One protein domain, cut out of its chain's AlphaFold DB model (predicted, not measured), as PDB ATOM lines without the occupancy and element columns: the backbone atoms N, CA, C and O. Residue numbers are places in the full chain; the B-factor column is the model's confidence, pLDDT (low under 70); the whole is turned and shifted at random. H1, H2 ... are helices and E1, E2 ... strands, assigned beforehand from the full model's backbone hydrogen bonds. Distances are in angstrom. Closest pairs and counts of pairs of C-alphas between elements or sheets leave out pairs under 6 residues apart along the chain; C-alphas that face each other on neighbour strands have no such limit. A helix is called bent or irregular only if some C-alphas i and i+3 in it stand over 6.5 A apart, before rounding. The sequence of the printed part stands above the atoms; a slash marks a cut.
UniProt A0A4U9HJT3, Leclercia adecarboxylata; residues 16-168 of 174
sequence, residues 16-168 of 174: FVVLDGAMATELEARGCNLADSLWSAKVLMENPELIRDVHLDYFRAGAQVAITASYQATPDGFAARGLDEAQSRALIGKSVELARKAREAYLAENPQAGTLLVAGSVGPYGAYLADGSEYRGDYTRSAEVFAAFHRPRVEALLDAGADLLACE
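This is residues 16 to 168 of the 174 residues of a protein of Leclercia adecarboxylata (UniProt A0A4U9HJT3). A small parallel sheet of three short strands, E1, E2 and E3, is covered on one face by helices: the long H5 runs along it over E2, with H3 towards the E1 side and H8 towards the E3 side. H1 crosses H3, H2 crosses H5, and the short H4, H6 and H7 gather near the end where H5 begins and E2 ends. The printed part has 153 residues, with eight named helices and three named strands in the order H1 H2 H3 E1 H4 H5 E2 H6 H7 H8 E3, and its class is mostly helix. The sheet's order is E1 E2 E3, all parallel. The whole is compact, with a radius of gyration of the C-alphas of 15.3 A and spans of 47 by 31 by 30 A.

Start at Phe 16 and go on to C-alpha 23 at (34.783, -7.175, 34.222), where H1 begins; it runs to residue 29. H2 is residues 39 to 46, and after one residue H3, residues 48 to 60, runs 18.8 A. Then come the strand E1, residues 65 to 67, and H4, residues 75 to 79. Find C-alpha 85 at (50.538, -20.250, 47.226); from there H5, residues 85 to 109, runs 36.4 A. E2, residues 117 to 122, is 15.7 A long, and H6, residues 125 to 129, and H7, residues 133 to 136, follow. H8, residues 143 to 159, is 23.2 A long and irregular: C-alphas 149 and 152 are 7.2 A apart, with a kink of 41 degrees near residue 150. E3, residues 164 to 167, ends at C-alpha 167, (50.451, -8.355, 30.273).

Look first at H5, the hub, which touches H2, H3, H4 and H8. Its closest C-alphas to H3 are those of Ala 102 and Leu 56, 4.7 A apart, at a steep tilt of 38 degrees, the same way. To H8 they are those of Gly 93 and Ala 156, 5.4 A apart, at a steep tilt of 44 degrees, the same way. H2 is about perpendicular to H5, at 81 degrees, with the C-alphas of Leu 44 and Leu 91 closest, 6.7 A apart. H1 touches residues 50 to 54 of H3, about perpendicular at 78 degrees; the C-alphas of Glu 26 and Val 54 are closest, 6.6 A apart. H4 touches H5, its Pro 75 and Glu 85 having the closest C-alphas, 5.2 A apart. The sheet and H3, H5 and H8 make two layers, with these helices on one face of the sheet. H5 has a height over the sheet of 9.8 A and H8 one of 9.3 A; both run along the strands. E2 pairs with E1 over residues 117 to 119, where N 119 and O 66 are 2.8 A apart, within hydrogen-bond range. It pairs with E3 over residues 119 to 122, where N 120 and O 164 are 2.8 A apart, within hydrogen-bond range. E1, H4 H5, E2 is a strand-helix-strand unit, two parallel neighbour strands with helices between them along the chain, and its crossover is right-handed; E2, H6 H7 H8, E3 is another. H6 and H7 touch only at the corner, the C-alphas of Gly 126 and Glu 134 being 4.2 A apart. In H1, H2, H3, H4 and H6 every O i to N i+4 pair is within hydrogen-bond range, in H5 20 of 21 and in H8 11 of 13; H7 is too short for such a pair.

The two C-alphas farthest apart are those of Pro 111 and Thr 140, at 47.8 A. The printed part has no cut, and no link is long. The mean pLDDT of the printed part is 92.8, and no printed residue is under 70.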
ATOM      1  N   PHE A  16      41.172  -7.231  12.260       96.44
ATOM      2  CA  PHE A  16      41.138  -6.835  13.670       96.44
ATOM      3  C   PHE A  16      40.738  -8.018  14.552       96.44
ATOM      4  O   PHE A  16      40.192  -8.996  14.056       96.44
ATOM      5  N   VAL A  17      40.970  -7.918  15.859       97.25
ATOM      6  CA  VAL A  17      40.472  -8.864  16.870       97.25
ATOM      7  C   VAL A  17      39.732  -8.063  17.929       97.25
ATOM      8  O   VAL A  17      40.250  -7.053  18.404       97.25
ATOM      9  N   VAL A  18      38.524  -8.497  18.283       98.00
ATOM     10  CA  VAL A  18      37.728  -7.846  19.329       98.00
ATOM     11  C   VAL A  18      38.056  -8.482  20.678       98.00
ATOM     12  O   VAL A  18      37.894  -9.690  20.851       98.00
ATOM     13  N   LEU A  19      38.533  -7.677  21.624       98.31
ATOM     14  CA  LEU A  19      38.713  -8.086  23.020       98.31
ATOM     15  C   LEU A  19      37.416  -7.844  23.807       98.31
ATOM     16  O   LEU A  19      36.521  -7.141  23.331       98.31
ATOM     17  N   ASP A  20      37.314  -8.421  24.996       97.81
ATOM     18  CA  ASP A  20      36.245  -8.110  25.937       97.81
ATOM     19  C   ASP A  20      36.424  -6.731  26.603       97.81
ATOM     20  O   ASP A  20      37.328  -5.952  26.283       97.81
ATOM     21  N   GLY A  21      35.473  -6.381  27.469       95.56
ATOM     22  CA  GLY A  21      35.437  -5.113  28.191       95.56
ATOM     23  C   GLY A  21      35.704  -5.261  29.690       95.56
ATOM     24  O   GLY A  21      36.213  -6.268  30.178       95.56
ATOM     25  N   ALA A  22      35.333  -4.231  30.452       92.62
ATOM     26  CA  ALA A  22      35.538  -4.207  31.894       92.62
ATOM     27  C   ALA A  22      34.716  -5.293  32.616       92.62
ATOM     28  O   ALA A  22      33.486  -5.306  32.566       92.62
ATOM     29  N   MET A  23      35.403  -6.164  33.357       93.69
ATOM     30  CA  MET A  23      34.783  -7.175  34.222       93.69
ATOM     31  C   MET A  23      34.108  -6.546  35.452       93.69
ATOM     32  O   MET A  23      33.013  -6.948  35.831       93.69
ATOM     33  N   ALA A  24      34.744  -5.542  36.067       89.81
ATOM     34  CA  ALA A  24      34.240  -4.902  37.284       89.81
ATOM     35  C   ALA A  24      32.840  -4.297  37.088       89.81
ATOM     36  O   ALA A  24      31.929  -4.616  37.846       89.81
ATOM     37  N   THR A  25      32.648  -3.506  36.030       90.62
ATOM     38  CA  THR A  25      31.375  -2.828  35.740       90.62
ATOM     39  C   THR A  25      30.208  -3.810  35.602       90.62
ATOM     40  O   THR A  25      29.129  -3.578  36.145       90.62
ATOM     41  N   GLU A  26      30.424  -4.936  34.919       94.94
ATOM     42  CA  GLU A  26      29.395  -5.965  34.729       94.94
ATOM     43  C   GLU A  26      29.091  -6.730  36.025       94.94
ATOM     44  O   GLU A  26      27.939  -7.060  36.310       94.94
ATOM     45  N   LEU A  27      30.103  -6.978  36.861       93.31
ATOM     46  CA  LEU A  27      29.902  -7.589  38.177       93.31
ATOM     47  C   LEU A  27      29.139  -6.654  39.129       93.31
ATOM     48  O   LEU A  27      28.244  -7.112  39.841       93.31
ATOM     49  N   GLU A  28      29.432  -5.352  39.122       93.00
ATOM     50  CA  GLU A  28      28.682  -4.350  39.895       93.00
ATOM     51  C   GLU A  28      27.220  -4.275  39.449       93.00
ATOM     52  O   GLU A  28      26.318  -4.286  40.291       93.00
ATOM     53  N   ALA A  29      26.963  -4.288  38.136       93.19
ATOM     54  CA  ALA A  29      25.607  -4.321  37.584       93.19
ATOM     55  C   ALA A  29      24.817  -5.570  38.021       93.19
ATOM     56  O   ALA A  29      23.587  -5.541  38.100       93.19
ATOM     57  N   ARG A  30      25.522  -6.656  38.361       94.00
ATOM     58  CA  ARG A  30      24.966  -7.911  38.891       94.00
ATOM     59  C   ARG A  30      24.929  -7.966  40.422       94.00
ATOM     60  O   ARG A  30      24.573  -8.996  40.989       94.00
ATOM     61  N   GLY A  31      25.253  -6.862  41.096       90.88
ATOM     62  CA  GLY A  31      25.143  -6.710  42.546       90.88
ATOM     63  C   GLY A  31      26.389  -7.106  43.339       90.88
ATOM     64  O   GLY A  31      26.317  -7.173  44.569       90.88
ATOM     65  N   CYS A  32      27.534  -7.358  42.692       89.50
ATOM     66  CA  CYS A  32      28.786  -7.577  43.414       89.50
ATOM     67  C   CYS A  32      29.265  -6.278  44.072       89.50
ATOM     68  O   CYS A  32      29.394  -5.244  43.424       89.50
ATOM     69  N   ASN A  33      29.607  -6.349  45.359       85.31
ATOM     70  CA  ASN A  33      30.294  -5.257  46.040       85.31
ATOM     71  C   ASN A  33      31.813  -5.383  45.839       85.31
ATOM     72  O   ASN A  33      32.451  -6.240  46.467       85.31
ATOM     73  N   LEU A  34      32.367  -4.505  45.000       84.69
ATOM     74  CA  LEU A  34      33.790  -4.449  44.652       84.69
ATOM     75  C   LEU A  34      34.588  -3.421  45.475       84.69
ATOM     76  O   LEU A  34      35.706  -3.082  45.097       84.69
ATOM     77  N   ALA A  35      34.055  -2.934  46.603       81.38
ATOM     78  CA  ALA A  35      34.768  -2.045  47.529       81.38
ATOM     79  C   ALA A  35      35.863  -2.797  48.318       81.38
ATOM     80  O   ALA A  35      35.828  -2.897  49.545       81.38
ATOM     81  N   ASP A  36      36.807  -3.387  47.592       79.25
ATOM     82  CA  ASP A  36      37.889  -4.217  48.090       79.25
ATOM     83  C   ASP A  36      39.088  -4.102  47.133       79.25
ATOM     84  O   ASP A  36      38.936  -4.218  45.917       79.25
ATOM     85  N   SER A  37      40.292  -3.886  47.668       74.12
ATOM     86  CA  SER A  37      41.512  -3.763  46.856       74.12
ATOM     87  C   SER A  37      41.877  -5.043  46.095       74.12
ATOM     88  O   SER A  37      42.692  -4.990  45.184       74.12
ATOM     89  N   LEU A  38      41.272  -6.179  46.448       77.19
ATOM     90  CA  LEU A  38      41.433  -7.489  45.825       77.19
ATOM     91  C   LEU A  38      40.076  -8.023  45.339       77.19
ATOM     92  O   LEU A  38      39.782  -9.216  45.458       77.19
ATOM     93  N   TRP A  39      39.220  -7.150  44.803       79.69
ATOM     94  CA  TRP A  39      37.864  -7.517  44.391       79.69
ATOM     95  C   TRP A  39      37.835  -8.699  43.409       79.69
ATOM     96  O   TRP A  39      36.988  -9.579  43.553       79.69
ATOM     97  N   SER A  40      38.775  -8.789  42.457       75.50
ATOM     98  CA  SER A  40      38.775  -9.873  41.458       75.50
ATOM     99  C   SER A  40      39.041 -11.230  42.116       75.50
ATOM    100  O   SER A  40      38.392 -12.231  41.818       75.50
ATOM    101  N   ALA A  41      39.946 -11.231  43.094       77.81
ATOM    102  CA  ALA A  41      40.250 -12.352  43.966       77.81
ATOM    103  C   ALA A  41      39.038 -12.758  44.823       77.81
ATOM    104  O   ALA A  41      38.716 -13.942  44.913       77.81
ATOM    105  N   LYS A  42      38.332 -11.785  45.409       81.62
ATOM    106  CA  LYS A  42      37.119 -12.018  46.203       81.62
ATOM    107  C   LYS A  42      36.006 -12.668  45.378       81.62
ATOM    108  O   LYS A  42      35.475 -13.700  45.781       81.62
ATOM    109  N   VAL A  43      35.689 -12.118  44.204       85.75
ATOM    110  CA  VAL A  43      34.609 -12.646  43.354       85.75
ATOM    111  C   VAL A  43      34.944 -14.051  42.833       85.75
ATOM    112  O   VAL A  43      34.061 -14.901  42.787       85.75
ATOM    113  N   LEU A  44      36.213 -14.361  42.537       85.44
ATOM    114  CA  LEU A  44      36.635 -15.727  42.171       85.44
ATOM    115  C   LEU A  44      36.354 -16.776  43.265       85.44
ATOM    116  O   LEU A  44      36.107 -17.954  42.958       85.44
ATOM    117  N   MET A  45      36.416 -16.360  44.533       82.81
ATOM    118  CA  MET A  45      36.128 -17.214  45.685       82.81
ATOM    119  C   MET A  45      34.628 -17.319  45.957       82.81
ATOM    120  O   MET A  45      34.126 -18.427  46.128       82.81
ATOM    121  N   GLU A  46      33.933 -16.181  45.995       87.75
ATOM    122  CA  GLU A  46      32.553 -16.087  46.482       87.75
ATOM    123  C   GLU A  46      31.505 -16.324  45.384       87.75
ATOM    124  O   GLU A  46      30.512 -16.999  45.642       87.75
ATOM    125  N   ASN A  47      31.735 -15.812  44.168       91.31
ATOM    126  CA  ASN A  47      30.766 -15.817  43.061       91.31
ATOM    127  C   ASN A  47      31.403 -16.133  41.690       91.31
ATOM    128  O   ASN A  47      31.281 -15.352  40.736       91.31
ATOM    129  N   PRO A  48      32.102 -17.272  41.544       93.38
ATOM    130  CA  PRO A  48      32.778 -17.644  40.298       93.38
ATOM    131  C   PRO A  48      31.830 -17.760  39.092       93.38
ATOM    132  O   PRO A  48      32.225 -17.496  37.957       93.38
ATOM    133  N   GLU A  49      30.577 -18.148  39.313       94.94
ATOM    134  CA  GLU A  49      29.546 -18.249  38.281       94.94
ATOM    135  C   GLU A  49      29.264 -16.909  37.598       94.94
ATOM    136  O   GLU A  49      29.120 -16.881  36.377       94.94
ATOM    137  N   LEU A  50      29.289 -15.800  38.348       96.31
ATOM    138  CA  LEU A  50      29.070 -14.476  37.775       96.31
ATOM    139  C   LEU A  50      30.189 -14.112  36.800       96.31
ATOM    140  O   LEU A  50      29.896 -13.588  35.732       96.31
ATOM    141  N   ILE A  51      31.442 -14.464  37.103       96.50
ATOM    142  CA  ILE A  51      32.587 -14.238  36.204       96.50
ATOM    143  C   ILE A  51      32.408 -15.004  34.889       96.50
ATOM    144  O   ILE A  51      32.574 -14.428  33.813       96.50
ATOM    145  N   ARG A  52      32.024 -16.289  34.951       98.06
ATOM    146  CA  ARG A  52      31.709 -17.074  33.741       98.06
ATOM    147  C   ARG A  52      30.619 -16.386  32.924       98.06
ATOM    148  O   ARG A  52      30.746 -16.267  31.710       98.06
ATOM    149  N   ASP A  53      29.556 -15.947  33.585       98.12
ATOM    150  CA  ASP A  53      28.415 -15.340  32.910       98.12
ATOM    151  C   ASP A  53      28.777 -13.982  32.290       98.12
ATOM    152  O   ASP A  53      28.210 -13.623  31.266       98.12
ATOM    153  N   VAL A  54      29.715 -13.218  32.869       98.25
ATOM    154  CA  VAL A  54      30.225 -11.979  32.247       98.25
ATOM    155  C   VAL A  54      31.042 -12.306  30.995       98.25
ATOM    156  O   VAL A  54      30.827 -11.701  29.949       98.25
ATOM    157  N   HIS A  55      31.933 -13.302  31.054       98.56
ATOM    158  CA  HIS A  55      32.668 -13.746  29.862       98.56
ATOM    159  C   HIS A  55      31.726 -14.215  28.747       98.56
ATOM    160  O   HIS A  55      31.946 -13.899  27.579       98.56
ATOM    161  N   LEU A  56      30.666 -14.950  29.099       98.75
ATOM    162  CA  LEU A  56      29.667 -15.417  28.140       98.75
ATOM    163  C   LEU A  56      28.939 -14.243  27.476       98.75
ATOM    164  O   LEU A  56      28.755 -14.254  26.260       98.75
ATOM    165  N   ASP A  57      28.573 -13.220  28.244       98.62
ATOM    166  CA  ASP A  57      27.927 -12.026  27.699       98.62
ATOM    167  C   ASP A  57      28.852 -11.252  26.752       98.62
ATOM    168  O   ASP A  57      28.406 -10.836  25.682       98.62
ATOM    169  N   TYR A  58      30.150 -11.148  27.055       98.75
ATOM    170  CA  TYR A  58      31.113 -10.556  26.122       98.75
ATOM    171  C   TYR A  58      31.274 -11.371  24.836       98.75
ATOM    172  O   TYR A  58      31.290 -10.789  23.749       98.75
ATOM    173  N   PHE A  59      31.324 -12.704  24.918       98.75
ATOM    174  CA  PHE A  59      31.333 -13.551  23.722       98.75
ATOM    175  C   PHE A  59      30.069 -13.352  22.871       98.75
ATOM    176  O   PHE A  59      30.167 -13.180  21.655       98.75
ATOM    177  N   ARG A  60      28.887 -13.282  23.498       98.62
ATOM    178  CA  ARG A  60      27.616 -12.977  22.815       98.62
ATOM    179  C   ARG A  60      27.592 -11.576  22.199       98.62
ATOM    180  O   ARG A  60      26.971 -11.387  21.157       98.62
ATOM    181  N   ALA A  61      28.274 -10.611  22.813       98.44
ATOM    182  CA  ALA A  61      28.428  -9.254  22.292       98.44
ATOM    183  C   ALA A  61      29.436  -9.152  21.127       98.44
ATOM    184  O   ALA A  61      29.529  -8.099  20.495       98.44
ATOM    185  N   GLY A  62      30.163 -10.232  20.817       98.00
ATOM    186  CA  GLY A  62      31.096 -10.310  19.691       98.00
ATOM    187  C   GLY A  62      32.575 -10.260  20.071       98.00
ATOM    188  O   GLY A  62      33.415 -10.169  19.174       98.00
ATOM    189  N   ALA A  63      32.921 -10.329  21.361       98.50
ATOM    190  CA  ALA A  63      34.310 -10.507  21.767       98.50
ATOM    191  C   ALA A  63      34.854 -11.840  21.230       98.50
ATOM    192  O   ALA A  63      34.173 -12.864  21.238       98.50
ATOM    193  N   GLN A  64      36.102 -11.824  20.773       98.44
ATOM    194  CA  GLN A  64      36.829 -12.997  20.284       98.44
ATOM    195  C   GLN A  64      37.897 -13.459  21.274       98.44
ATOM    196  O   GLN A  64      38.396 -14.578  21.166       98.44
ATOM    197  N   VAL A  65      38.241 -12.615  22.249       98.62
ATOM    198  CA  VAL A  65      39.200 -12.916  23.310       98.62
ATOM    199  C   VAL A  65      38.600 -12.494  24.643       98.62
ATOM    200  O   VAL A  65      38.243 -11.332  24.803       98.62
ATOM    201  N   ALA A  66      38.520 -13.428  25.586       98.69
ATOM    202  CA  ALA A  66      38.206 -13.123  26.978       98.69
ATOM    203  C   ALA A  66      39.499 -12.913  27.777       98.69
ATOM    204  O   ALA A  66      40.404 -13.749  27.698       98.69
ATOM    205  N   ILE A  67      39.579 -11.844  28.568       98.25
ATOM    206  CA  ILE A  67      40.688 -11.555  29.479       98.25
ATOM    207  C   ILE A  67      40.287 -12.007  30.888       98.25
ATOM    208  O   ILE A  67      39.310 -11.535  31.462       98.25
ATOM    209  N   THR A  68      41.017 -12.965  31.463       97.44
ATOM    210  CA  THR A  68      40.621 -13.613  32.725       97.44
ATOM    211  C   THR A  68      40.601 -12.655  33.919       97.44
ATOM    212  O   THR A  68      41.384 -11.712  33.997       97.44
ATOM    213  N   ALA A  69      39.776 -12.949  34.930       93.69
ATOM    214  CA  ALA A  69      39.666 -12.167  36.171       93.69
ATOM    215  C   ALA A  69      40.878 -12.310  37.136       93.69
ATOM    216  O   ALA A  69      40.713 -12.435  38.350       93.69
ATOM    217  N   SER A  70      42.109 -12.306  36.615       89.25
ATOM    218  CA  SER A  70      43.361 -12.542  37.356       89.25
ATOM    219  C   SER A  70      44.272 -11.313  37.493       89.25
ATOM    220  O   SER A  70      45.403 -11.441  37.973       89.25
ATOM    221  N   TYR A  71      43.780 -10.119  37.140       87.94
ATOM    222  CA  TYR A  71      44.539  -8.860  37.144       87.94
ATOM    223  C   TYR A  71      45.280  -8.598  38.470       87.94
ATOM    224  O   TYR A  71      46.497  -8.390  38.472       87.94
ATOM    225  N   GLN A  72      44.587  -8.730  39.607       85.44
ATOM    226  CA  GLN A  72      45.153  -8.590  40.962       85.44
ATOM    227  C   GLN A  72      45.405  -9.930  41.676       85.44
ATOM    228  O   GLN A  72      45.862  -9.950  42.817       85.44
ATOM    229  N   ALA A  73      45.125 -11.064  41.027       85.50
ATOM    230  CA  ALA A  73      45.224 -12.385  41.644       85.50
ATOM    231  C   ALA A  73      46.690 -12.842  41.727       85.50
ATOM    232  O   ALA A  73      47.226 -13.407  40.778       85.50
ATOM    233  N   THR A  74      47.354 -12.595  42.854       85.69
ATOM    234  CA  THR A  74      48.747 -13.003  43.103       85.69
ATOM    235  C   THR A  74      48.860 -13.731  44.439       85.69
ATOM    236  O   THR A  74      48.072 -13.433  45.339       85.69
ATOM    237  N   PRO A  75      49.823 -14.661  44.612       88.00
ATOM    238  CA  PRO A  75      50.051 -15.295  45.909       88.00
ATOM    239  C   PRO A  75      50.255 -14.285  47.040       88.00
ATOM    240  O   PRO A  75      49.663 -14.444  48.100       88.00
ATOM    241  N   ASP A  76      51.000 -13.204  46.793       86.38
ATOM    242  CA  ASP A  76      51.232 -12.156  47.793       86.38
ATOM    243  C   ASP A  76      49.933 -11.429  48.186       86.38
ATOM    244  O   ASP A  76      49.670 -11.214  49.370       86.38
ATOM    245  N   GLY A  77      49.076 -11.092  47.213       83.62
ATOM    246  CA  GLY A  77      47.769 -10.487  47.489       83.62
ATOM    247  C   GLY A  77      46.838 -11.438  48.249       83.62
ATOM    248  O   GLY A  77      46.177 -11.052  49.212       83.62
ATOM    249  N   PHE A  78      46.817 -12.710  47.859       86.69
ATOM    250  CA  PHE A  78      46.002 -13.743  48.495       86.69
ATOM    251  C   PHE A  78      46.500 -14.152  49.888       86.69
ATOM    252  O   PHE A  78      45.684 -14.502  50.744       86.69
ATOM    253  N   ALA A  79      47.799 -14.030  50.170       87.75
ATOM    254  CA  ALA A  79      48.358 -14.265  51.499       87.75
ATOM    255  C   ALA A  79      47.762 -13.306  52.544       87.75
ATOM    256  O   ALA A  79      47.473 -13.721  53.668       87.75
ATOM    257  N   ALA A  80      47.454 -12.060  52.163       84.19
ATOM    258  CA  ALA A  80      46.731 -11.114  53.022       84.19
ATOM    259  C   ALA A  80      45.291 -11.566  53.358       84.19
ATOM    260  O   ALA A  80      44.673 -11.042  54.284       84.19
ATOM    261  N   ARG A  81      44.758 -12.553  52.626       81.75
ATOM    262  CA  ARG A  81      43.461 -13.211  52.859       81.75
ATOM    263  C   ARG A  81      43.593 -14.593  53.503       81.75
ATOM    264  O   ARG A  81      42.597 -15.297  53.624       81.75
ATOM    265  N   GLY A  82      44.796 -14.968  53.942       87.56
ATOM    266  CA  GLY A  82      45.056 -16.239  54.615       87.56
ATOM    267  C   GLY A  82      45.151 -17.443  53.678       87.56
ATOM    268  O   GLY A  82      45.014 -18.568  54.153       87.56
ATOM    269  N   LEU A  83      45.367 -17.223  52.377       89.44
ATOM    270  CA  LEU A  83      45.590 -18.300  51.415       89.44
ATOM    271  C   LEU A  83      47.080 -18.558  51.206       89.44
ATOM    272  O   LEU A  83      47.882 -17.628  51.133       89.44
ATOM    273  N   ASP A  84      47.438 -19.828  51.057       93.00
ATOM    274  CA  ASP A  84      48.780 -20.221  50.643       93.00
ATOM    275  C   ASP A  84      48.976 -20.099  49.117       93.00
ATOM    276  O   ASP A  84      48.057 -19.786  48.349       93.00
ATOM    277  N   GLU A  85      50.206 -20.332  48.651       90.06
ATOM    278  CA  GLU A  85      50.538 -20.250  47.226       90.06
ATOM    279  C   GLU A  85      49.772 -21.282  46.379       90.06
ATOM    280  O   GLU A  85      49.365 -20.972  45.259       90.06
ATOM    281  N   ALA A  86      49.533 -22.491  46.891       93.12
ATOM    282  CA  ALA A  86      48.836 -23.537  46.144       93.12
ATOM    283  C   ALA A  86      47.354 -23.182  45.945       93.12
ATOM    284  O   ALA A  86      46.828 -23.292  44.835       93.12
ATOM    285  N   GLN A  87      46.700 -22.681  46.993       92.56
ATOM    286  CA  GLN A  87      45.338 -22.150  46.946       92.56
ATOM    287  C   GLN A  87      45.248 -20.943  46.004       92.56
ATOM    288  O   GLN A  87      44.322 -20.849  45.198       92.56
ATOM    289  N   SER A  88      46.247 -20.062  46.050       92.62
ATOM    290  CA  SER A  88      46.359 -18.907  45.156       92.62
ATOM    291  C   SER A  88      46.451 -19.326  43.689       92.62
ATOM    292  O   SER A  88      45.683 -18.848  42.853       92.62
ATOM    293  N   ARG A  89      47.345 -20.272  43.367       94.75
ATOM    294  CA  ARG A  89      47.493 -20.840  42.017       94.75
ATOM    295  C   ARG A  89      46.201 -21.509  41.548       94.75
ATOM    296  O   ARG A  89      45.810 -21.315  40.400       94.75
ATOM    297  N   ALA A  90      45.500 -22.225  42.430       94.25
ATOM    298  CA  ALA A  90      44.217 -22.841  42.104       94.25
ATOM    299  C   ALA A  90      43.144 -21.800  41.735       94.25
ATOM    300  O   ALA A  90      42.427 -21.987  40.753       94.25
ATOM    301  N   LEU A  91      43.057 -20.678  42.459       93.44
ATOM    302  CA  LEU A  91      42.126 -19.591  42.126       93.44
ATOM    303  C   LEU A  91      42.500 -18.871  40.825       93.44
ATOM    304  O   LEU A  91      41.617 -18.545  40.032       93.44
ATOM    305  N   ILE A  92      43.796 -18.667  40.575       95.44
ATOM    306  CA  ILE A  92      44.283 -18.115  39.304       95.44
ATOM    307  C   ILE A  92      43.883 -19.040  38.149       95.44
ATOM    308  O   ILE A  92      43.280 -18.577  37.182       95.44
ATOM    309  N   GLY A  93      44.126 -20.347  38.271       97.31
ATOM    310  CA  GLY A  93      43.720 -21.330  37.263       97.31
ATOM    311  C   GLY A  93      42.201 -21.394  37.067       97.31
ATOM    312  O   GLY A  93      41.723 -21.458  35.935       97.31
ATOM    313  N   LYS A  94      41.423 -21.267  38.150       96.81
ATOM    314  CA  LYS A  94      39.954 -21.195  38.091       96.81
ATOM    315  C   LYS A  94      39.465 -20.022  37.237       96.81
ATOM    316  O   LYS A  94      38.458 -20.163  36.551       96.81
ATOM    317  N   SER A  95      40.172 -18.889  37.217       97.06
ATOM    318  CA  SER A  95      39.809 -17.759  36.346       97.06
ATOM    319  C   SER A  95      39.862 -18.123  34.854       97.06
ATOM    320  O   SER A  95      38.954 -17.770  34.101       97.06
ATOM    321  N   VAL A  96      40.861 -18.912  34.439       98.50
ATOM    322  CA  VAL A  96      40.987 -19.443  33.072       98.50
ATOM    323  C   VAL A  96      39.898 -20.478  32.801       98.50
ATOM    324  O   VAL A  96      39.262 -20.448  31.749       98.50
ATOM    325  N   GLU A  97      39.641 -21.374  33.757       98.44
ATOM    326  CA  GLU A  97      38.586 -22.386  33.646       98.44
ATOM    327  C   GLU A  97      37.209 -21.750  33.393       98.44
ATOM    328  O   GLU A  97      36.463 -22.212  32.531       98.44
ATOM    329  N   LEU A  98      36.879 -20.667  34.103       98.50
ATOM    330  CA  LEU A  98      35.607 -19.956  33.950       98.50
ATOM    331  C   LEU A  98      35.472 -19.312  32.564       98.50
ATOM    332  O   LEU A  98      34.428 -19.470  31.927       98.50
ATOM    333  N   ALA A  99      36.523 -18.659  32.063       98.62
ATOM    334  CA  ALA A  99      36.540 -18.098  30.710       98.62
ATOM    335  C   ALA A  99      36.424 -19.190  29.630       98.62
ATOM    336  O   ALA A  99      35.679 -19.043  28.660       98.62
ATOM    337  N   ARG A 100      37.090 -20.336  29.821       98.75
ATOM    338  CA  ARG A 100      36.980 -21.492  28.917       98.75
ATOM    339  C   ARG A 100      35.580 -22.101  28.921       98.75
ATOM    340  O   ARG A 100      35.058 -22.391  27.849       98.75
ATOM    341  N   LYS A 101      34.951 -22.238  30.090       98.69
ATOM    342  CA  LYS A 101      33.556 -22.693  30.209       98.69
ATOM    343  C   LYS A 101      32.583 -21.740  29.517       98.69
ATOM    344  O   LYS A 101      31.642 -22.200  28.881       98.69
ATOM    345  N   ALA A 102      32.813 -20.431  29.610       98.75
ATOM    346  CA  ALA A 102      32.026 -19.439  28.882       98.75
ATOM    347  C   ALA A 102      32.198 -19.576  27.360       98.75
ATOM    348  O   ALA A 102      31.209 -19.581  26.631       98.75
ATOM    349  N   ARG A 103      33.435 -19.782  26.886       98.69
ATOM    350  CA  ARG A 103      33.726 -20.077  25.475       98.69
ATOM    351  C   ARG A 103      33.011 -21.343  24.998       98.69
ATOM    352  O   ARG A 103      32.401 -21.330  23.936       98.69
ATOM    353  N   GLU A 104      33.080 -22.429  25.765       98.62
ATOM    354  CA  GLU A 104      32.403 -23.695  25.448       98.62
ATOM    355  C   GLU A 104      30.881 -23.525  25.380       98.62
ATOM    356  O   GLU A 104      30.254 -24.004  24.436       98.62
ATOM    357  N   ALA A 105      30.293 -22.794  26.333       98.69
ATOM    358  CA  ALA A 105      28.869 -22.473  26.325       98.69
ATOM    359  C   ALA A 105      28.479 -21.662  25.080       98.69
ATOM    360  O   ALA A 105      27.516 -22.010  24.400       98.69
ATOM    361  N   TYR A 106      29.259 -20.638  24.726       98.75
ATOM    362  CA  TYR A 106      28.972 -19.831  23.544       98.75
ATOM    363  C   TYR A 106      29.148 -20.609  22.233       98.75
ATOM    364  O   TYR A 106      28.334 -20.463  21.331       98.75
ATOM    365  N   LEU A 107      30.148 -21.487  22.124       98.50
ATOM    366  CA  LEU A 107      30.308 -22.356  20.950       98.50
ATOM    367  C   LEU A 107      29.168 -23.375  20.818       98.50
ATOM    368  O   LEU A 107      28.817 -23.752  19.701       98.50
ATOM    369  N   ALA A 108      28.570 -23.809  21.929       98.44
ATOM    370  CA  ALA A 108      27.362 -24.628  21.898       98.44
ATOM    371  C   ALA A 108      26.130 -23.827  21.429       98.44
ATOM    372  O   ALA A 108      25.296 -24.366  20.701       98.44
ATOM    373  N   GLU A 109      26.025 -22.548  21.808       98.31
ATOM    374  CA  GLU A 109      24.972 -21.628  21.345       98.31
ATOM    375  C   GLU A 109      25.153 -21.221  19.872       98.31
ATOM    376  O   GLU A 109      24.179 -21.120  19.126       98.31
ATOM    377  N   ASN A 110      26.398 -21.014  19.443       98.00
ATOM    378  CA  ASN A 110      26.773 -20.577  18.106       98.00
ATOM    379  C   ASN A 110      27.998 -21.358  17.586       98.00
ATOM    380  O   ASN A 110      29.129 -20.861  17.629       98.00
ATOM    381  N   PRO A 111      27.792 -22.554  17.002       97.19
ATOM    382  CA  PRO A 111      28.883 -23.372  16.461       97.19
ATOM    383  C   PRO A 111      29.662 -22.722  15.307       97.19
ATOM    384  O   PRO A 111      30.722 -23.215  14.931       97.19
ATOM    385  N   GLN A 112      29.138 -21.639  14.719       96.25
ATOM    386  CA  GLN A 112      29.756 -20.898  13.614       96.25
ATOM    387  C   GLN A 112      30.525 -19.652  14.088       96.25
ATOM    388  O   GLN A 112      30.987 -18.877  13.256       96.25
ATOM    389  N   ALA A 113      30.688 -19.450  15.403       95.38
ATOM    390  CA  ALA A 113      31.395 -18.295  15.967       95.38
ATOM    391  C   ALA A 113      32.891 -18.222  15.594       95.38
ATOM    392  O   ALA A 113      33.520 -17.183  15.783       95.38
ATOM    393  N   GLY A 114      33.458 -19.304  15.053       94.38
ATOM    394  CA  GLY A 114      34.862 -19.373  14.663       94.38
ATOM    395  C   GLY A 114      35.801 -19.547  15.858       94.38
ATOM    396  O   GLY A 114      35.438 -20.127  16.884       94.38
ATOM    397  N   THR A 115      37.044 -19.096  15.706       96.44
ATOM    398  CA  THR A 115      38.060 -19.177  16.761       96.44
ATOM    399  C   THR A 115      37.763 -18.173  17.873       96.44
ATOM    400  O   THR A 115      37.487 -17.010  17.608       96.44
ATOM    401  N   LEU A 116      37.869 -18.621  19.125       98.25
ATOM    402  CA  LEU A 116      37.729 -17.793  20.322       98.25
ATOM    403  C   LEU A 116      38.863 -18.123  21.291       98.25
ATOM    404  O   LEU A 116      39.157 -19.300  21.530       98.25
ATOM    405  N   LEU A 117      39.480 -17.099  21.866       98.44
ATOM    406  CA  LEU A 117      40.665 -17.229  22.708       98.44
ATOM    407  C   LEU A 117      40.382 -16.821  24.157       98.44
ATOM    408  O   LEU A 117      39.467 -16.053  24.453       98.44
ATOM    409  N   VAL A 118      41.213 -17.327  25.058       98.69
ATOM    410  CA  VAL A 118      41.271 -16.939  26.467       98.69
ATOM    411  C   VAL A 118      42.671 -16.411  26.758       98.69
ATOM    412  O   VAL A 118      43.654 -17.145  26.661       98.69
ATOM    413  N   ALA A 119      42.761 -15.136  27.127       98.56
ATOM    414  CA  ALA A 119      43.995 -14.480  27.528       98.56
ATOM    415  C   ALA A 119      44.093 -14.418  29.059       98.56
ATOM    416  O   ALA A 119      43.230 -13.858  29.731       98.56
ATOM    417  N   GLY A 120      45.166 -14.974  29.619       98.12
ATOM    418  CA  GLY A 120      45.448 -14.888  31.046       98.12
ATOM    419  C   GLY A 120      45.890 -13.477  31.440       98.12
ATOM    420  O   GLY A 120      46.970 -13.050  31.030       98.12
ATOM    421  N   SER A 121      45.092 -12.759  32.233       96.38
ATOM    422  CA  SER A 121      45.425 -11.407  32.706       96.38
ATOM    423  C   SER A 121      46.611 -11.424  33.673       96.38
ATOM    424  O   SER A 121      46.611 -12.138  34.687       96.38
ATOM    425  N   VAL A 122      47.612 -10.594  33.378       95.25
ATOM    426  CA  VAL A 122      48.800 -10.362  34.199       95.25
ATOM    427  C   VAL A 122      48.910  -8.860  34.467       95.25
ATOM    428  O   VAL A 122      49.554  -8.134  33.714       95.25
ATOM    429  N   GLY A 123      48.297  -8.399  35.562       90.94
ATOM    430  CA  GLY A 123      48.402  -7.002  36.002       90.94
ATOM    431  C   GLY A 123      49.799  -6.620  36.519       90.94
ATOM    432  O   GLY A 123      50.598  -7.501  36.861       90.94
ATOM    433  N   PRO A 124      50.122  -5.323  36.616       91.25
ATOM    434  CA  PRO A 124      51.441  -4.850  37.029       91.25
ATOM    435  C   PRO A 124      51.681  -5.063  38.530       91.25
ATOM    436  O   PRO A 124      50.750  -5.269  39.309       91.25
ATOM    437  N   TYR A 125      52.937  -4.937  38.964       89.94
ATOM    438  CA  TYR A 125      53.277  -4.914  40.393       89.94
ATOM    439  C   TYR A 125      52.563  -3.776  41.142       89.94
ATOM    440  O   TYR A 125      52.106  -3.977  42.264       89.94
ATOM    441  N   GLY A 126      52.389  -2.610  40.507       87.75
ATOM    442  CA  GLY A 126      51.663  -1.476  41.091       87.75
ATOM    443  C   GLY A 126      50.222  -1.805  41.504       87.75
ATOM    444  O   GLY A 126      49.784  -1.372  42.563       87.75
ATOM    445  N   ALA A 127      49.523  -2.667  40.757       86.12
ATOM    446  CA  ALA A 127      48.146  -3.049  41.080       86.12
ATOM    447  C   ALA A 127      48.050  -3.894  42.364       86.12
ATOM    448  O   ALA A 127      47.005  -3.914  43.016       86.12
ATOM    449  N   TYR A 128      49.136  -4.581  42.734       85.44
ATOM    450  CA  TYR A 128      49.258  -5.274  44.017       85.44
ATOM    451  C   TYR A 128      49.518  -4.303  45.179       85.44
ATOM    452  O   TYR A 128      49.035  -4.546  46.282       85.44
ATOM    453  N   LEU A 129      50.226  -3.191  44.941       86.75
ATOM    454  CA  LEU A 129      50.457  -2.161  45.964       86.75
ATOM    455  C   LEU A 129      49.166  -1.436  46.370       86.75
ATOM    456  O   LEU A 129      49.086  -0.927  47.486       86.75
ATOM    457  N   ALA A 130      48.154  -1.436  45.493       82.69
ATOM    458  CA  ALA A 130      46.822  -0.880  45.741       82.69
ATOM    459  C   ALA A 130      46.831   0.606  46.158       82.69
ATOM    460  O   ALA A 130      45.978   1.062  46.918       82.69
ATOM    461  N   ASP A 131      47.794   1.368  45.643       84.38
ATOM    462  CA  ASP A 131      47.992   2.793  45.911       84.38
ATOM    463  C   ASP A 131      47.907   3.647  44.631       84.38
ATOM    464  O   ASP A 131      48.247   4.831  44.657       84.38
ATOM    465  N   GLY A 132      47.474   3.072  43.504       82.56
ATOM    466  CA  GLY A 132      47.410   3.729  42.196       82.56
ATOM    467  C   GLY A 132      48.746   3.766  41.445       82.56
ATOM    468  O   GLY A 132      48.853   4.430  40.407       82.56
ATOM    469  N   SER A 133      49.790   3.102  41.953       86.31
ATOM    470  CA  SER A 133      51.084   3.021  41.277       86.31
ATOM    471  C   SER A 133      51.014   2.309  39.923       86.31
ATOM    472  O   SER A 133      51.881   2.543  39.088       86.31
ATOM    473  N   GLU A 134      49.978   1.523  39.632       82.44
ATOM    474  CA  GLU A 134      49.692   0.990  38.292       82.44
ATOM    475  C   GLU A 134      49.460   2.070  37.223       82.44
ATOM    476  O   GLU A 134      49.492   1.752  36.038       82.44
ATOM    477  N   TYR A 135      49.287   3.337  37.617       86.25
ATOM    478  CA  TYR A 135      49.211   4.485  36.706       86.25
ATOM    479  C   TYR A 135      50.383   5.465  36.853       86.25
ATOM    480  O   TYR A 135      50.582   6.311  35.984       86.25
ATOM    481  N   ARG A 136      51.159   5.370  37.943       86.88
ATOM    482  CA  ARG A 136      52.315   6.249  38.199       86.88
ATOM    483  C   ARG A 136      53.650   5.610  37.846       86.88
ATOM    484  O   ARG A 136      54.553   6.315  37.419       86.88
ATOM    485  N   GLY A 137      53.782   4.301  38.049       86.06
ATOM    486  CA  GLY A 137      55.025   3.554  37.865       86.06
ATOM    487  C   GLY A 137      56.154   3.953  38.817       86.06
ATOM    488  O   GLY A 137      57.313   3.673  38.526       86.06
ATOM    489  N   ASP A 138      55.838   4.597  39.941       86.50
ATOM    490  CA  ASP A 138      56.770   5.129  40.943       86.50
ATOM    491  C   ASP A 138      57.258   4.063  41.942       86.50
ATOM    492  O   ASP A 138      57.376   4.301  43.144       86.50
ATOM    493  N   TYR A 139      57.581   2.870  41.434       86.69
ATOM    494  CA  TYR A 139      58.148   1.769  42.208       86.69
ATOM    495  C   TYR A 139      59.375   1.182  41.516       86.69
ATOM    496  O   TYR A 139      59.365   0.848  40.334       86.69
ATOM    497  N   THR A 140      60.443   0.990  42.289       88.44
ATOM    498  CA  THR A 140      61.690   0.391  41.802       88.44
ATOM    499  C   THR A 140      61.909  -0.965  42.459       88.44
ATOM    500  O   THR A 140      61.951  -1.079  43.688       88.44
ATOM    501  N   ARG A 141      62.064  -2.006  41.642       90.81
ATOM    502  CA  ARG A 141      62.442  -3.365  42.053       90.81
ATOM    503  C   ARG A 141      63.450  -3.921  41.052       90.81
ATOM    504  O   ARG A 141      63.544  -3.423  39.932       90.81
ATOM    505  N   SER A 142      64.214  -4.933  41.453       93.12
ATOM    506  CA  SER A 142      65.102  -5.621  40.515       93.12
ATOM    507  C   SER A 142      64.300  -6.518  39.567       93.12
ATOM    508  O   SER A 142      63.166  -6.907  39.867       93.12
ATOM    509  N   ALA A 143      64.894  -6.876  38.428       92.75
ATOM    510  CA  ALA A 143      64.271  -7.787  37.472       92.75
ATOM    511  C   ALA A 143      63.950  -9.151  38.110       92.75
ATOM    512  O   ALA A 143      62.910  -9.740  37.825       92.75
ATOM    513  N   GLU A 144      64.802  -9.626  39.022       95.12
ATOM    514  CA  GLU A 144      64.608 -10.877  39.757       95.12
ATOM    515  C   GLU A 144      63.373 -10.811  40.658       95.12
ATOM    516  O   GLU A 144      62.625 -11.783  40.734       95.12
ATOM    517  N   VAL A 145      63.123  -9.662  41.295       93.88
ATOM    518  CA  VAL A 145      61.935  -9.461  42.134       93.88
ATOM    519  C   VAL A 145      60.667  -9.448  41.284       93.88
ATOM    520  O   VAL A 145      59.708 -10.134  41.630       93.88
ATOM    521  N   PHE A 146      60.657  -8.739  40.150       93.50
ATOM    522  CA  PHE A 146      59.506  -8.771  39.240       93.50
ATOM    523  C   PHE A 146      59.255 -10.175  38.680       93.50
ATOM    524  O   PHE A 146      58.111 -10.628  38.624       93.50
ATOM    525  N   ALA A 147      60.318 -10.889  38.306       94.56
ATOM    526  CA  ALA A 147      60.212 -12.253  37.810       94.56
ATOM    527  C   ALA A 147      59.667 -13.208  38.883       94.56
ATOM    528  O   ALA A 147      58.807 -14.028  38.574       94.56
ATOM    529  N   ALA A 148      60.138 -13.106  40.129       94.38
ATOM    530  CA  ALA A 148      59.639 -13.913  41.240       94.38
ATOM    531  C   ALA A 148      58.162 -13.614  41.545       94.38
ATOM    532  O   ALA A 148      57.382 -14.545  41.716       94.38
ATOM    533  N   PHE A 149      57.772 -12.339  41.524       92.88
ATOM    534  CA  PHE A 149      56.396 -11.901  41.756       92.88
ATOM    535  C   PHE A 149      55.415 -12.424  40.692       92.88
ATOM    536  O   PHE A 149      54.343 -12.935  41.013       92.88
ATOM    537  N   HIS A 150      55.767 -12.324  39.406       95.00
ATOM    538  CA  HIS A 150      54.856 -12.709  38.325       95.00
ATOM    539  C   HIS A 150      54.836 -14.214  38.029       95.00
ATOM    540  O   HIS A 150      53.818 -14.715  37.544       95.00
ATOM    541  N   ARG A 151      55.927 -14.939  38.309       96.12
ATOM    542  CA  ARG A 151      56.100 -16.343  37.904       96.12
ATOM    543  C   ARG A 151      54.965 -17.270  38.354       96.12
ATOM    544  O   ARG A 151      54.428 -17.940  37.477       96.12
ATOM    545  N   PRO A 152      54.531 -17.293  39.629       95.12
ATOM    546  CA  PRO A 152      53.485 -18.222  40.060       95.12
ATOM    547  C   PRO A 152      52.161 -18.020  39.322       95.12
ATOM    548  O   PRO A 152      51.480 -18.987  38.987       95.12
ATOM    549  N   ARG A 153      51.806 -16.759  39.031       95.31
ATOM    550  CA  ARG A 153      50.605 -16.436  38.257       95.31
ATOM    551  C   ARG A 153      50.751 -16.869  36.806       95.31
ATOM    552  O   ARG A 153      49.836 -17.485  36.277       95.31
ATOM    553  N   VAL A 154      51.880 -16.556  36.172       97.00
ATOM    554  CA  VAL A 154      52.136 -16.944  34.776       97.00
ATOM    555  C   VAL A 154      52.069 -18.462  34.613       97.00
ATOM    556  O   VAL A 154      51.374 -18.935  33.720       97.00
ATOM    557  N   GLU A 155      52.722 -19.217  35.499       97.81
ATOM    558  CA  GLU A 155      52.661 -20.683  35.508       97.81
ATOM    559  C   GLU A 155      51.215 -21.175  35.652       97.81
ATOM    560  O   GLU A 155      50.742 -21.914  34.799       97.81
ATOM    561  N   ALA A 156      50.469 -20.685  36.648       97.56
ATOM    562  CA  ALA A 156      49.085 -21.110  36.873       97.56
ATOM    563  C   ALA A 156      48.135 -20.788  35.701       97.56
ATOM    564  O   ALA A 156      47.228 -21.569  35.415       97.56
ATOM    565  N   LEU A 157      48.329 -19.656  35.014       98.19
ATOM    566  CA  LEU A 157      47.538 -19.286  33.837       98.19
ATOM    567  C   LEU A 157      47.823 -20.215  32.648       98.19
ATOM    568  O   LEU A 157      46.891 -20.658  31.972       98.19
ATOM    569  N   LEU A 158      49.101 -20.518  32.405       98.00
ATOM    570  CA  LEU A 158      49.522 -21.413  31.326       98.00
ATOM    571  C   LEU A 158      49.101 -22.861  31.603       98.00
ATOM    572  O   LEU A 158      48.534 -23.504  30.722       98.00
ATOM    573  N   ASP A 159      49.293 -23.346  32.832       98.06
ATOM    574  CA  ASP A 159      48.912 -24.699  33.253       98.06
ATOM    575  C   ASP A 159      47.394 -24.928  33.141       98.06
ATOM    576  O   ASP A 159      46.946 -26.016  32.775       98.06
ATOM    577  N   ALA A 160      46.584 -23.893  33.394       98.19
ATOM    578  CA  ALA A 160      45.131 -23.944  33.220       98.19
ATOM    579  C   ALA A 160      44.675 -23.853  31.745       98.19
ATOM    580  O   ALA A 160      43.491 -24.055  31.432       98.19
ATOM    581  N   GLY A 161      45.605 -23.595  30.822       97.81
ATOM    582  CA  GLY A 161      45.370 -23.588  29.383       97.81
ATOM    583  C   GLY A 161      44.873 -22.254  28.834       97.81
ATOM    584  O   GLY A 161      43.985 -22.256  27.982       97.81
ATOM    585  N   ALA A 162      45.404 -21.129  29.323       98.12
ATOM    586  CA  ALA A 162      45.266 -19.855  28.619       98.12
ATOM    587  C   ALA A 162      45.960 -19.939  27.246       98.12
ATOM    588  O   ALA A 162      47.063 -20.475  27.133       98.12
ATOM    589  N   ASP A 163      45.327 -19.394  26.207       98.00
ATOM    590  CA  ASP A 163      45.860 -19.421  24.839       98.00
ATOM    591  C   ASP A 163      47.033 -18.434  24.679       98.00
ATOM    592  O   ASP A 163      47.958 -18.660  23.900       98.00
ATOM    593  N   LEU A 164      46.995 -17.333  25.436       97.56
ATOM    594  CA  LEU A 164      48.016 -16.290  25.507       97.56
ATOM    595  C   LEU A 164      47.966 -15.569  26.863       97.56
ATOM    596  O   LEU A 164      47.071 -15.805  27.673       97.56
ATOM    597  N   LEU A 165      48.917 -14.665  27.107       97.75
ATOM    598  CA  LEU A 165      48.941 -13.805  28.293       97.75
ATOM    599  C   LEU A 165      48.663 -12.352  27.902       97.75
ATOM    600  O   LEU A 165      49.259 -11.838  26.955       97.75
ATOM    601  N   ALA A 166      47.806 -11.686  28.670       97.06
ATOM    602  CA  ALA A 166      47.570 -10.251  28.596       97.06
ATOM    603  C   ALA A 166      48.377  -9.552  29.702       97.06
ATOM    604  O   ALA A 166      47.899  -9.360  30.818       97.06
ATOM    605  N   CYS A 167      49.632  -9.203  29.402       95.12
ATOM    606  CA  CYS A 167      50.451  -8.355  30.273       95.12
ATOM    607  C   CYS A 167      49.988  -6.901  30.133       95.12
ATOM    608  O   CYS A 167      50.417  -6.193  29.222       95.12
ATOM    609  N   GLU A 168      49.075  -6.478  31.001       88.38
ATOM    610  CA  GLU A 168      48.276  -5.268  30.804       88.38
ATOM    611  C   GLU A 168      48.491  -4.211  31.890       88.38
ATOM    612  O   GLU A 168      48.926  -4.501  33.003       88.38
TER     613      GLU A 168